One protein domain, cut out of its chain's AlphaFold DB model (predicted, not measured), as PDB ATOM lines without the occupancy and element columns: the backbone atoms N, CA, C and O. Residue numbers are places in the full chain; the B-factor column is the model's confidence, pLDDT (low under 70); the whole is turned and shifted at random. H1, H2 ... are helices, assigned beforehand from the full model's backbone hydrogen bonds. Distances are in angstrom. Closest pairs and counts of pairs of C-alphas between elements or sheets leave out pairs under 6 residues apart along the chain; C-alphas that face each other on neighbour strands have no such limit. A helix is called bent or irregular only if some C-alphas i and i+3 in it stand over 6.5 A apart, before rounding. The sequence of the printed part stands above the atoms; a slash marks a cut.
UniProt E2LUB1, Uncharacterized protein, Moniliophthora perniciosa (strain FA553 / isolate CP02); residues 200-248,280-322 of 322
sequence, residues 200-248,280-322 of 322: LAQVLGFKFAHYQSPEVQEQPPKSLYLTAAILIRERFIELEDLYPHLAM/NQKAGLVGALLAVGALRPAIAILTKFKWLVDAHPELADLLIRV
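Overview. This is residues 200 to 248 and 280 to 322 of the 322 residues of an uncharacterized protein of Moniliophthora perniciosa (strain FA553 / isolate CP02) (UniProt E2LUB1). H4 makes the core of a compact helical body; H5 and H7 pack on it, both nearly in line with it, while H2 crosses it steeply. H1 and H3, side by side, form one end of the body, and short H6 lies in the turn between H5 and H7. The printed part has 92 residues with seven named helices, H1 to H7 in chain order, and no named strand: the class is all helix, with mostly aligned packing. The radius of gyration of the C-alphas is 12.5 A and the spans are 36 by 28 by 22 A.

Arrangement. Begin at the hub, H4, residues 281 to 292. It touches H2, residues 222 to 233, at a steep tilt of 63 degrees; the closest C-alphas, of Ala 229 and Leu 289, are 4.9 A apart. With residues 286 to 290 alone H4 touches H5, residues 295 to 304, in a helical hairpin; the closest C-alphas, of Val 286 and Ala 298, are 5.3 A apart. H4 touches H7, residues 313 to 321, at a shallow tilt of 18 degrees, the same way; look at the closest C-alphas, of Gly 287 and Leu 315, 5.8 A apart. H6, residues 307 to 311, is close to H4 but not clearly touching, at 6.8 A between the closest C-alphas, of Ala 283 and Leu 308. Farther out, H1, residues 200 to 210, touches H3, residues 239 to 246, the same way at a shallow tilt of 24 degrees; the closest C-alphas, of Gly 205 and His 245, are 4.7 A apart. H1 and H7 are apart. Every O i to N i+4 pair is within hydrogen-bond range in H1, H2, H4, H6 and H7, against 2 of 4 in H3 and 5 of 6 in H5.

Along the chain. Find C-alpha 281 at (-35.411, -14.649, -18.447); from there H4 runs 16.5 A. H2 measures 16.3 A, H1 15.8 A, H5 14.2 A and H7 12.9 A, ending at C-alpha 321, (-24.037, 2.411, -11.500). H3 is only just irregular: C-alphas 241 and 244 are 6.9 A apart.

Size, cuts and confidence. Residues 249 to 279 are not printed, and C-alphas 248 and 280 are 8.4 A apart across this cut. The link from H1 to H2 is long, 11 residues; it holds Glu 215, whose C-alpha and that of Ile 320 are the two farthest apart, 37.0 A. Mean pLDDT of the printed part is 86.4, with residues 247 to 248 under 70.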
ATOM      1  N   LEU A 200     -27.506 -16.840 -35.394       90.00
ATOM      2  CA  LEU A 200     -26.986 -16.570 -34.050       90.00
ATOM      3  C   LEU A 200     -28.113 -16.423 -33.015       90.00
ATOM      4  O   LEU A 200     -28.043 -17.021 -31.938       90.00
ATOM      5  N   ALA A 201     -29.163 -15.663 -33.344       90.69
ATOM      6  CA  ALA A 201     -30.317 -15.488 -32.464       90.69
ATOM      7  C   ALA A 201     -31.098 -16.792 -32.272       90.69
ATOM      8  O   ALA A 201     -31.508 -17.088 -31.154       90.69
ATOM      9  N   GLN A 202     -31.245 -17.600 -33.326       90.31
ATOM     10  CA  GLN A 202     -31.903 -18.905 -33.249       90.31
ATOM     11  C   GLN A 202     -31.136 -19.882 -32.350       90.31
ATOM     12  O   GLN A 202     -31.745 -20.537 -31.504       90.31
ATOM     13  N   VAL A 203     -29.806 -19.962 -32.494       92.88
ATOM     14  CA  VAL A 203     -28.955 -20.836 -31.666       92.88
ATOM     15  C   VAL A 203     -29.028 -20.420 -30.195       92.88
ATOM     16  O   VAL A 203     -29.271 -21.262 -29.328       92.88
ATOM     17  N   LEU A 204     -28.904 -19.122 -29.892       92.06
ATOM     18  CA  LEU A 204     -29.099 -18.629 -28.524       92.06
ATOM     19  C   LEU A 204     -30.523 -18.865 -28.018       92.06
ATOM     20  O   LEU A 204     -30.717 -19.257 -26.869       92.06
ATOM     21  N   GLY A 205     -31.519 -18.639 -28.870       91.62
ATOM     22  CA  GLY A 205     -32.921 -18.838 -28.553       91.62
ATOM     23  C   GLY A 205     -33.226 -20.277 -28.156       91.62
ATOM     24  O   GLY A 205     -33.922 -20.508 -27.170       91.62
ATOM     25  N   PHE A 206     -32.630 -21.247 -28.853       91.19
ATOM     26  CA  PHE A 206     -32.716 -22.659 -28.492       91.19
ATOM     27  C   PHE A 206     -32.099 -22.941 -27.112       91.19
ATOM     28  O   PHE A 206     -32.700 -23.660 -26.310       91.19
ATOM     29  N   LYS A 207     -30.952 -22.320 -26.786       91.81
ATOM     30  CA  LYS A 207     -30.351 -22.420 -25.443       91.81
ATOM     31  C   LYS A 207     -31.268 -21.842 -24.364       91.81
ATOM     32  O   LYS A 207     -31.407 -22.458 -23.314       91.81
ATOM     33  N   PHE A 208     -31.923 -20.705 -24.602       91.12
ATOM     34  CA  PHE A 208     -32.875 -20.129 -23.642       91.12
ATOM     35  C   PHE A 208     -34.146 -20.971 -23.480       91.12
ATOM     36  O   PHE A 208     -34.616 -21.146 -22.354       91.12
ATOM     37  N   ALA A 209     -34.666 -21.528 -24.577       89.44
ATOM     38  CA  ALA A 209     -35.842 -22.392 -24.575       89.44
ATOM     39  C   ALA A 209     -35.616 -23.692 -23.785       89.44
ATOM     40  O   ALA A 209     -36.542 -24.179 -23.138       89.44
ATOM     41  N   HIS A 210     -34.387 -24.224 -23.767       88.62
ATOM     42  CA  HIS A 210     -34.035 -25.399 -22.962       88.62
ATOM     43  C   HIS A 210     -34.401 -25.222 -21.477       88.62
ATOM     44  O   HIS A 210     -35.023 -26.101 -20.887       88.62
ATOM     45  N   TYR A 211     -34.109 -24.051 -20.906       88.06
ATOM     46  CA  TYR A 211     -34.412 -23.719 -19.508       88.06
ATOM     47  C   TYR A 211     -35.865 -23.279 -19.263       88.06
ATOM     48  O   TYR A 211     -36.226 -22.948 -18.138       88.06
ATOM     49  N   GLN A 212     -36.699 -23.217 -20.305       84.69
ATOM     50  CA  GLN A 212     -38.148 -23.017 -20.163       84.69
ATOM     51  C   GLN A 212     -38.895 -24.358 -20.078       84.69
ATOM     52  O   GLN A 212     -40.074 -24.384 -19.727       84.69
ATOM     53  N   SER A 213     -38.230 -25.473 -20.409       84.31
ATOM     54  CA  SER A 213     -38.833 -26.804 -20.349       84.31
ATOM     55  C   SER A 213     -39.161 -27.187 -18.901       84.31
ATOM     56  O   SER A 213     -38.295 -27.062 -18.037       84.31
ATOM     57  N   PRO A 214     -40.356 -27.741 -18.614       79.75
ATOM     58  CA  PRO A 214     -40.724 -28.186 -17.265       79.75
ATOM     59  C   PRO A 214     -39.855 -29.342 -16.741       79.75
ATOM     60  O   PRO A 214     -39.905 -29.658 -15.554       79.75
ATOM     61  N   GLU A 215     -39.084 -29.991 -17.617       83.19
ATOM     62  CA  GLU A 215     -38.122 -31.039 -17.259       83.19
ATOM     63  C   GLU A 215     -36.840 -30.467 -16.640       83.19
ATOM     64  O   GLU A 215     -36.191 -31.134 -15.834       83.19
ATOM     65  N   VAL A 216     -36.487 -29.227 -16.986       82.75
ATOM     66  CA  VAL A 216     -35.271 -28.558 -16.525       82.75
ATOM     67  C   VAL A 216     -35.635 -27.650 -15.356       82.75
ATOM     68  O   VAL A 216     -36.260 -26.610 -15.522       82.75
ATOM     69  N   GLN A 217     -35.242 -28.047 -14.145       76.50
ATOM     70  CA  GLN A 217     -35.469 -27.243 -12.932       76.50
ATOM     71  C   GLN A 217     -34.366 -26.204 -12.684       76.50
ATOM     72  O   GLN A 217     -34.401 -25.483 -11.685       76.50
ATOM     73  N   GLU A 218     -33.368 -26.148 -13.564       83.44
ATOM     74  CA  GLU A 218     -32.224 -25.256 -13.443       83.44
ATOM     75  C   GLU A 218     -32.496 -23.892 -14.069       83.44
ATOM     76  O   GLU A 218     -33.217 -23.743 -15.054       83.44
ATOM     77  N   GLN A 219     -31.878 -22.880 -13.474       83.62
ATOM     78  CA  GLN A 219     -31.924 -21.510 -13.957       83.62
ATOM     79  C   GLN A 219     -30.928 -21.309 -15.100       83.62
ATOM     80  O   GLN A 219     -29.821 -21.849 -15.016       83.62
ATOM     81  N   PRO A 220     -31.243 -20.492 -16.124       87.88
ATOM     82  CA  PRO A 220     -30.266 -20.178 -17.155       87.88
ATOM     83  C   PRO A 220     -29.015 -19.547 -16.524       87.88
ATOM     84  O   PRO A 220     -29.129 -18.621 -15.708       87.88
ATOM     85  N   PRO A 221     -27.809 -20.016 -16.875       91.62
ATOM     86  CA  PRO A 221     -26.586 -19.529 -16.263       91.62
ATOM     87  C   PRO A 221     -26.328 -18.064 -16.632       91.62
ATOM     88  O   PRO A 221     -26.624 -17.611 -17.739       91.62
ATOM     89  N   LYS A 222     -25.693 -17.316 -15.718       91.06
ATOM     90  CA  LYS A 222     -25.338 -15.898 -15.933       91.06
ATOM     91  C   LYS A 222     -24.479 -15.688 -17.182       91.06
ATOM     92  O   LYS A 222     -24.640 -14.679 -17.863       91.06
ATOM     93  N   SER A 223     -23.599 -16.641 -17.498       92.81
ATOM     94  CA  SER A 223     -22.770 -16.614 -18.706       92.81
ATOM     95  C   SER A 223     -23.611 -16.566 -19.982       92.81
ATOM     96  O   SER A 223     -23.269 -15.814 -20.884       92.81
ATOM     97  N   LEU A 224     -24.746 -17.270 -20.045       93.62
ATOM     98  CA  LEU A 224     -25.625 -17.253 -21.218       93.62
ATOM     99  C   LEU A 224     -26.251 -15.867 -21.436       93.62
ATOM    100  O   LEU A 224     -26.243 -15.355 -22.558       93.62
ATOM    101  N   TYR A 225     -26.731 -15.226 -20.365       94.06
ATOM    102  CA  TYR A 225     -27.243 -13.852 -20.439       94.06
ATOM    103  C   TYR A 225     -26.154 -12.851 -20.839       94.06
ATOM    104  O   TYR A 225     -26.407 -11.971 -21.658       94.06
ATOM    105  N   LEU A 226     -24.941 -12.994 -20.295       94.31
ATOM    106  CA  LEU A 226     -23.805 -12.131 -20.630       94.31
ATOM    107  C   LEU A 226     -23.343 -12.322 -22.081       94.31
ATOM    108  O   LEU A 226     -23.100 -11.326 -22.758       94.31
ATOM    109  N   THR A 227     -23.284 -13.555 -22.591       95.25
ATOM    110  CA  THR A 227     -22.991 -13.822 -24.009       95.25
ATOM    111  C   THR A 227     -24.023 -13.141 -24.905       95.25
ATOM    112  O   THR A 227     -23.646 -12.413 -25.822       95.25
ATOM    113  N   ALA A 228     -25.319 -13.306 -24.612       94.56
ATOM    114  CA  ALA A 228     -26.385 -12.644 -25.365       94.56
ATOM    115  C   ALA A 228     -26.254 -11.110 -25.314       94.56
ATOM    116  O   ALA A 228     -26.336 -10.445 -26.345       94.56
ATOM    117  N   ALA A 229     -25.985 -10.549 -24.133       94.19
ATOM    118  CA  ALA A 229     -25.809  -9.112 -23.951       94.19
ATOM    119  C   ALA A 229     -24.605  -8.554 -24.727       94.19
ATOM    120  O   ALA A 229     -24.724  -7.499 -25.351       94.19
ATOM    121  N   ILE A 230     -23.469  -9.261 -24.735       93.19
ATOM    122  CA  ILE A 230     -22.290  -8.870 -25.518       93.19
ATOM    123  C   ILE A 230     -22.606  -8.913 -27.018       93.19
ATOM    124  O   ILE A 230     -22.314  -7.947 -27.717       93.19
ATOM    125  N   LEU A 231     -23.253  -9.968 -27.519       92.94
ATOM    126  CA  LEU A 231     -23.595 -10.064 -28.944       92.94
ATOM    127  C   LEU A 231     -24.591  -8.986 -29.391       92.94
ATOM    128  O   LEU A 231     -24.478  -8.477 -30.507       92.94
ATOM    129  N   ILE A 232     -25.515  -8.585 -28.513       91.25
ATOM    130  CA  ILE A 232     -26.415  -7.450 -28.754       91.25
ATOM    131  C   ILE A 232     -25.642  -6.122 -28.739       91.25
ATOM    132  O   ILE A 232     -25.876  -5.268 -29.599       91.25
ATOM    133  N   ARG A 233     -24.709  -5.931 -27.792       90.38
ATOM    134  CA  ARG A 233     -23.881  -4.713 -27.711       90.38
ATOM    135  C   ARG A 233     -23.052  -4.520 -28.981       90.38
ATOM    136  O   ARG A 233     -23.063  -3.427 -29.540       90.38
ATOM    137  N   GLU A 234     -22.387  -5.579 -29.436       89.31
ATOM    138  CA  GLU A 234     -21.537  -5.572 -30.633       89.31
ATOM    139  C   GLU A 234     -22.340  -5.672 -31.951       89.31
ATOM    140  O   GLU A 234     -21.751  -5.754 -33.023       89.31
ATOM    141  N   ARG A 235     -23.683  -5.638 -31.891       88.00
ATOM    142  CA  ARG A 235     -24.598  -5.633 -33.054       88.00
ATOM    143  C   ARG A 235     -24.588  -6.901 -33.917       88.00
ATOM    144  O   ARG A 235     -25.032  -6.859 -35.060       88.00
ATOM    145  N   PHE A 236     -24.166  -8.042 -33.376       87.19
ATOM    146  CA  PHE A 236     -24.300  -9.331 -34.068       87.19
ATOM    147  C   PHE A 236     -25.738  -9.851 -34.088       87.19
ATOM    148  O   PHE A 236     -26.117 -10.604 -34.985       87.19
ATOM    149  N   ILE A 237     -26.521  -9.480 -33.076       88.38
ATOM    150  CA  ILE A 237     -27.914  -9.884 -32.901       88.38
ATOM    151  C   ILE A 237     -28.709  -8.645 -32.510       88.38
ATOM    152  O   ILE A 237     -28.287  -7.882 -31.636       88.38
ATOM    153  N   GLU A 238     -29.868  -8.438 -33.126       87.19
ATOM    154  CA  GLU A 238     -30.801  -7.430 -32.641       87.19
ATOM    155  C   GLU A 238     -31.657  -7.996 -31.519       87.19
ATOM    156  O   GLU A 238     -32.008  -9.173 -31.481       87.19
ATOM    157  N   LEU A 239     -32.022  -7.126 -30.583       84.94
ATOM    158  CA  LEU A 239     -32.872  -7.514 -29.468       84.94
ATOM    159  C   LEU A 239     -34.212  -8.105 -29.961       84.94
ATOM    160  O   LEU A 239     -34.742  -9.024 -29.340       84.94
ATOM    161  N   GLU A 240     -34.731  -7.605 -31.084       84.75
ATOM    162  CA  GLU A 240     -35.968  -8.064 -31.727       84.75
ATOM    163  C   GLU A 240     -35.889  -9.514 -32.212       84.75
ATOM    164  O   GLU A 240     -36.870 -10.240 -32.075       84.75
ATOM    165  N   ASP A 241     -34.713  -9.965 -32.661       84.94
ATOM    166  CA  ASP A 241     -34.496 -11.343 -33.114       84.94
ATOM    167  C   ASP A 241     -34.518 -12.339 -31.943       84.94
ATOM    168  O   ASP A 241     -34.916 -13.493 -32.100       84.94
ATOM    169  N   LEU A 242     -34.093 -11.910 -30.749       85.81
ATOM    170  CA  LEU A 242     -34.016 -12.774 -29.565       85.81
ATOM    171  C   LEU A 242     -35.344 -12.837 -28.792       85.81
ATOM    172  O   LEU A 242     -35.654 -13.851 -28.165       85.81
ATOM    173  N   TYR A 243     -36.149 -11.771 -28.841       82.19
ATOM    174  CA  TYR A 243     -37.409 -11.646 -28.101       82.19
ATOM    175  C   TYR A 243     -38.385 -12.828 -28.264       82.19
ATOM    176  O   TYR A 243     -38.890 -13.294 -27.236       82.19
ATOM    177  N   PRO A 244     -38.654 -13.336 -29.485       82.81
ATOM    178  CA  PRO A 244     -39.551 -14.473 -29.697       82.81
ATOM    179  C   PRO A 244     -39.118 -15.735 -28.947       82.81
ATOM    180  O   PRO A 244     -39.957 -16.538 -28.551       82.81
ATOM    181  N   HIS A 245     -37.815 -15.897 -28.708       80.81
ATOM    182  CA  HIS A 245     -37.256 -17.073 -28.045       80.81
ATOM    183  C   HIS A 245     -37.250 -16.971 -26.512       80.81
ATOM    184  O   HIS A 245     -37.200 -17.984 -25.818       80.81
ATOM    185  N   LEU A 246     -37.344 -15.758 -25.964       77.50
ATOM    186  CA  LEU A 246     -37.428 -15.502 -24.518       77.50
ATOM    187  C   LEU A 246     -38.870 -15.581 -23.986       77.50
ATOM    188  O   LEU A 246     -39.129 -15.322 -22.807       77.50
ATOM    189  N   ALA A 247     -39.835 -15.852 -24.864       62.47
ATOM    190  CA  ALA A 247     -41.250 -15.719 -24.579       62.47
ATOM    191  C   ALA A 247     -41.856 -16.995 -23.974       62.47
ATOM    192  O   ALA A 247     -42.568 -17.712 -24.658       62.47
ATOM    193  N   MET A 248     -41.678 -17.175 -22.661       52.03
ATOM    194  CA  MET A 248     -42.740 -17.605 -21.735       52.03
ATOM    195  C   MET A 248     -42.466 -17.030 -20.333       52.03
ATOM    196  O   MET A 248     -41.867 -17.667 -19.478       52.03
ATOM    197  N   ASN A 280     -37.877 -15.123 -14.714       79.00
ATOM    198  CA  ASN A 280     -38.035 -14.079 -15.703       79.00
ATOM    199  C   ASN A 280     -36.730 -13.944 -16.493       79.00
ATOM    200  O   ASN A 280     -35.877 -13.117 -16.178       79.00
ATOM    201  N   GLN A 281     -36.582 -14.726 -17.567       87.56
ATOM    202  CA  GLN A 281     -35.411 -14.649 -18.447       87.56
ATOM    203  C   GLN A 281     -35.200 -13.229 -18.999       87.56
ATOM    204  O   GLN A 281     -34.071 -12.808 -19.240       87.56
ATOM    205  N   LYS A 282     -36.285 -12.455 -19.112       86.44
ATOM    206  CA  LYS A 282     -36.259 -11.029 -19.450       86.44
ATOM    207  C   LYS A 282     -35.525 -10.186 -18.401       86.44
ATOM    208  O   LYS A 282     -34.726  -9.340 -18.785       86.44
ATOM    209  N   ALA A 283     -35.744 -10.432 -17.107       86.62
ATOM    210  CA  ALA A 283     -35.032  -9.747 -16.023       86.62
ATOM    211  C   ALA A 283     -33.532 -10.062 -16.068       86.62
ATOM    212  O   ALA A 283     -32.707  -9.149 -16.047       86.62
ATOM    213  N   GLY A 284     -33.188 -11.344 -16.242       88.75
ATOM    214  CA  GLY A 284     -31.798 -11.786 -16.388       88.75
ATOM    215  C   GLY A 284     -31.085 -11.131 -17.575       88.75
ATOM    216  O   GLY A 284     -29.951 -10.666 -17.440       88.75
ATOM    217  N   LEU A 285     -31.767 -11.012 -18.720       91.31
ATOM    218  CA  LEU A 285     -31.215 -10.337 -19.894       91.31
ATOM    219  C   LEU A 285     -31.027  -8.832 -19.667       91.31
ATOM    220  O   LEU A 285     -29.986  -8.299 -20.044       91.31
ATOM    221  N   VAL A 286     -31.991  -8.143 -19.044       91.06
ATOM    222  CA  VAL A 286     -31.855  -6.709 -18.725       91.06
ATOM    223  C   VAL A 286     -30.674  -6.473 -17.792       91.06
ATOM    224  O   VAL A 286     -29.852  -5.603 -18.075       91.06
ATOM    225  N   GLY A 287     -30.537  -7.278 -16.736       90.69
ATOM    226  CA  GLY A 287     -29.400  -7.188 -15.821       90.69
ATOM    227  C   GLY A 287     -28.061  -7.366 -16.541       90.69
ATOM    228  O   GLY A 287     -27.134  -6.583 -16.331       90.69
ATOM    229  N   ALA A 288     -27.968  -8.335 -17.457       92.12
ATOM    230  CA  ALA A 288     -26.765  -8.539 -18.261       92.12
ATOM    231  C   ALA A 288     -26.495  -7.389 -19.249       92.12
ATOM    232  O   ALA A 288     -25.349  -6.962 -19.382       92.12
ATOM    233  N   LEU A 289     -27.524  -6.849 -19.912       92.56
ATOM    234  CA  LEU A 289     -27.385  -5.710 -20.827       92.56
ATOM    235  C   LEU A 289     -26.886  -4.457 -20.101       92.56
ATOM    236  O   LEU A 289     -25.998  -3.776 -20.614       92.56
ATOM    237  N   LEU A 290     -27.409  -4.182 -18.904       91.69
ATOM    238  CA  LEU A 290     -26.941  -3.083 -18.060       91.69
ATOM    239  C   LEU A 290     -25.492  -3.300 -17.613       91.69
ATOM    240  O   LEU A 290     -24.671  -2.404 -17.777       91.69
ATOM    241  N   ALA A 291     -25.146  -4.507 -17.153       89.88
ATOM    242  CA  ALA A 291     -23.781  -4.841 -16.735       89.88
ATOM    243  C   ALA A 291     -22.745  -4.686 -17.866       89.88
ATOM    244  O   ALA A 291     -21.599  -4.315 -17.622       89.88
ATOM    245  N   VAL A 292     -23.148  -4.960 -19.108       89.25
ATOM    246  CA  VAL A 292     -22.304  -4.867 -20.310       89.25
ATOM    247  C   VAL A 292     -22.269  -3.436 -20.892       89.25
ATOM    248  O   VAL A 292     -21.448  -3.154 -21.773       89.25
ATOM    249  N   GLY A 293     -23.111  -2.523 -20.387       88.62
ATOM    250  CA  GLY A 293     -23.211  -1.120 -20.815       88.62
ATOM    251  C   GLY A 293     -24.127  -0.881 -22.026       88.62
ATOM    252  O   GLY A 293     -24.120   0.199 -22.617       88.62
ATOM    253  N   ALA A 294     -24.927  -1.870 -22.428       89.25
ATOM    254  CA  ALA A 294     -25.856  -1.779 -23.553       89.25
ATOM    255  C   ALA A 294     -27.171  -1.078 -23.148       89.25
ATOM    256  O   ALA A 294     -28.245  -1.683 -23.116       89.25
ATOM    257  N   LEU A 295     -27.085   0.227 -22.867       88.56
ATOM    258  CA  LEU A 295     -28.200   1.023 -22.336       88.56
ATOM    259  C   LEU A 295     -29.417   1.077 -23.263       88.56
ATOM    260  O   LEU A 295     -30.541   0.905 -22.807       88.56
ATOM    261  N   ARG A 296     -29.215   1.298 -24.569       88.56
ATOM    262  CA  ARG A 296     -30.330   1.447 -25.521       88.56
ATOM    263  C   ARG A 296     -31.232   0.198 -25.557       88.56
ATOM    264  O   ARG A 296     -32.431   0.355 -25.332       88.56
ATOM    265  N   PRO A 297     -30.701  -1.026 -25.777       89.31
ATOM    266  CA  PRO A 297     -31.492  -2.247 -25.648       89.31
ATOM    267  C   PRO A 297     -32.106  -2.426 -24.256       89.31
ATOM    268  O   PRO A 297     -33.289  -2.737 -24.171       89.31
ATOM    269  N   ALA A 298     -31.350  -2.200 -23.174       88.88
ATOM    270  CA  ALA A 298     -31.852  -2.391 -21.811       88.88
ATOM    271  C   ALA A 298     -33.066  -1.496 -21.508       88.88
ATOM    272  O   ALA A 298     -34.111  -1.984 -21.076       88.88
ATOM    273  N   ILE A 299     -32.964  -0.201 -21.815       88.38
ATOM    274  CA  ILE A 299     -34.047   0.771 -21.634       88.38
ATOM    275  C   ILE A 299     -35.247   0.407 -22.514       88.38
ATOM    276  O   ILE A 299     -36.381   0.507 -22.058       88.38
ATOM    277  N   ALA A 300     -35.030  -0.078 -23.741       88.38
ATOM    278  CA  ALA A 300     -36.119  -0.526 -24.610       88.38
ATOM    279  C   ALA A 300     -36.915  -1.710 -24.026       88.38
ATOM    280  O   ALA A 300     -38.113  -1.826 -24.283       88.38
ATOM    281  N   ILE A 301     -36.284  -2.589 -23.238       86.44
ATOM    282  CA  ILE A 301     -36.994  -3.642 -22.494       86.44
ATOM    283  C   ILE A 301     -37.734  -3.033 -21.294       86.44
ATOM    284  O   ILE A 301     -38.912  -3.318 -21.089       86.44
ATOM    285  N   LEU A 302     -37.073  -2.166 -20.525       86.12
ATOM    286  CA  LEU A 302     -37.640  -1.553 -19.317       86.12
ATOM    287  C   LEU A 302     -38.859  -0.666 -19.599       86.12
ATOM    288  O   LEU A 302     -39.819  -0.671 -18.832       86.12
ATOM    289  N   THR A 303     -38.875   0.058 -20.720       86.81
ATOM    290  CA  THR A 303     -40.038   0.865 -21.123       86.81
ATOM    291  C   THR A 303     -41.240   0.003 -21.499       86.81
ATOM    292  O   THR A 303     -42.376   0.412 -21.250       86.81
ATOM    293  N   LYS A 304     -41.003  -1.198 -22.048       85.50
ATOM    294  CA  LYS A 304     -42.047  -2.191 -22.346       85.50
ATOM    295  C   LYS A 304     -42.556  -2.893 -21.084       85.50
ATOM    296  O   LYS A 304     -43.751  -3.150 -20.980       85.50
ATOM    297  N   PHE A 305     -41.679  -3.178 -20.121       84.50
ATOM    298  CA  PHE A 305     -42.007  -3.897 -18.885       84.50
ATOM    299  C   PHE A 305     -41.698  -3.044 -17.651       84.50
ATOM    300  O   PHE A 305     -40.752  -3.314 -16.918       84.50
ATOM    301  N   LYS A 306     -42.521  -2.021 -17.399       82.06
ATOM    302  CA  LYS A 306     -42.307  -1.071 -16.289       82.06
ATOM    303  C   LYS A 306     -42.241  -1.741 -14.911       82.06
ATOM    304  O   LYS A 306     -41.452  -1.325 -14.076       82.06
ATOM    305  N   TRP A 307     -43.010  -2.814 -14.714       84.06
ATOM    306  CA  TRP A 307     -43.045  -3.589 -13.467       84.06
ATOM    307  C   TRP A 307     -41.725  -4.301 -13.141       84.06
ATOM    308  O   TRP A 307     -41.524  -4.726 -12.008       84.06
ATOM    309  N   LEU A 308     -40.826  -4.456 -14.120       82.31
ATOM    310  CA  LEU A 308     -39.584  -5.208 -13.951       82.31
ATOM    311  C   LEU A 308     -38.658  -4.550 -12.922       82.31
ATOM    312  O   LEU A 308     -37.989  -5.260 -12.185       82.31
ATOM    313  N   VAL A 309     -38.636  -3.215 -12.861       79.88
ATOM    314  CA  VAL A 309     -37.804  -2.460 -11.905       79.88
ATOM    315  C   VAL A 309     -38.331  -2.615 -10.480       79.88
ATOM    316  O   VAL A 309     -37.545  -2.785  -9.556       79.88
ATOM    317  N   ASP A 310     -39.656  -2.620 -10.315       80.81
ATOM    318  CA  ASP A 310     -40.294  -2.790  -9.007       80.81
ATOM    319  C   ASP A 310     -40.135  -4.228  -8.482       80.81
ATOM    320  O   ASP A 310     -39.957  -4.442  -7.286       80.81
ATOM    321  N   ALA A 311     -40.183  -5.219  -9.381       82.50
ATOM    322  CA  ALA A 311     -40.024  -6.633  -9.039       82.50
ATOM    323  C   ALA A 311     -38.562  -7.049  -8.793       82.50
ATOM    324  O   ALA A 311     -38.321  -7.999  -8.051       82.50
ATOM    325  N   HIS A 312     -37.603  -6.357  -9.416       83.19
ATOM    326  CA  HIS A 312     -36.175  -6.682  -9.385       83.19
ATOM    327  C   HIS A 312     -35.337  -5.442  -9.022       83.19
ATOM    328  O   HIS A 312     -34.772  -4.797  -9.916       83.19
ATOM    329  N   PRO A 313     -35.227  -5.094  -7.722       82.81
ATOM    330  CA  PRO A 313     -34.478  -3.923  -7.256       82.81
ATOM    331  C   PRO A 313     -33.006  -3.917  -7.694       82.81
ATOM    332  O   PRO A 313     -32.424  -2.853  -7.901       82.81
ATOM    333  N   GLU A 314     -32.413  -5.092  -7.923       84.12
ATOM    334  CA  GLU A 314     -31.049  -5.234  -8.436       84.12
ATOM    335  C   GLU A 314     -30.839  -4.560  -9.804       84.12
ATOM    336  O   GLU A 314     -29.723  -4.154 -10.137       84.12
ATOM    337  N   LEU A 315     -31.903  -4.408 -10.601       84.25
ATOM    338  CA  LEU A 315     -31.843  -3.697 -11.879       84.25
ATOM    339  C   LEU A 315     -31.723  -2.184 -11.677       84.25
ATOM    340  O   LEU A 315     -31.055  -1.521 -12.472       84.25
ATOM    341  N   ALA A 316     -32.337  -1.641 -10.621       80.56
ATOM    342  CA  ALA A 316     -32.229  -0.228 -10.274       80.56
ATOM    343  C   ALA A 316     -30.803   0.116  -9.819       80.56
ATOM    344  O   ALA A 316     -30.231   1.098 -10.291       80.56
ATOM    345  N   ASP A 317     -30.192  -0.742  -8.998       83.75
ATOM    346  CA  ASP A 317     -28.798  -0.576  -8.568       83.75
ATOM    347  C   ASP A 317     -27.829  -0.585  -9.760       83.75
ATOM    348  O   ASP A 317     -26.906   0.232  -9.833       83.75
ATOM    349  N   LEU A 318     -28.050  -1.482 -10.728       82.81
ATOM    350  CA  LEU A 318     -27.256  -1.526 -11.958       82.81
ATOM    351  C   LEU A 318     -27.463  -0.282 -12.828       82.81
ATOM    352  O   LEU A 318     -26.485   0.224 -13.370       82.81
ATOM    353  N   LEU A 319     -28.690   0.233 -12.944       81.31
ATOM    354  CA  LEU A 319     -28.973   1.474 -13.675       81.31
ATOM    355  C   LEU A 319     -28.276   2.691 -13.064       81.31
ATOM    356  O   LEU A 319     -27.808   3.540 -13.809       81.31
ATOM    357  N   ILE A 320     -28.212   2.781 -11.733       83.38
ATOM    358  CA  ILE A 320     -27.557   3.899 -11.032       83.38
ATOM    359  C   ILE A 320     -26.031   3.839 -11.194       83.38
ATOM    360  O   ILE A 320     -25.350   4.861 -11.117       83.38
ATOM    361  N   ARG A 321     -25.480   2.638 -11.391       81.12
ATOM    362  CA  ARG A 321     -24.037   2.411 -11.500       81.12
ATOM    363  C   ARG A 321     -23.456   2.742 -12.880       81.12
ATOM    364  O   ARG A 321     -22.244   2.954 -12.961       81.12
ATOM    365  N   VAL A 322     -24.272   2.707 -13.935       74.25
ATOM    366  CA  VAL A 322     -23.866   2.979 -15.328       74.25
ATOM    367  C   VAL A 322     -23.928   4.471 -15.621       74.25
ATOM    368  O   VAL A 322     -22.962   4.963 -16.247       74.25
TER     369      VAL A 322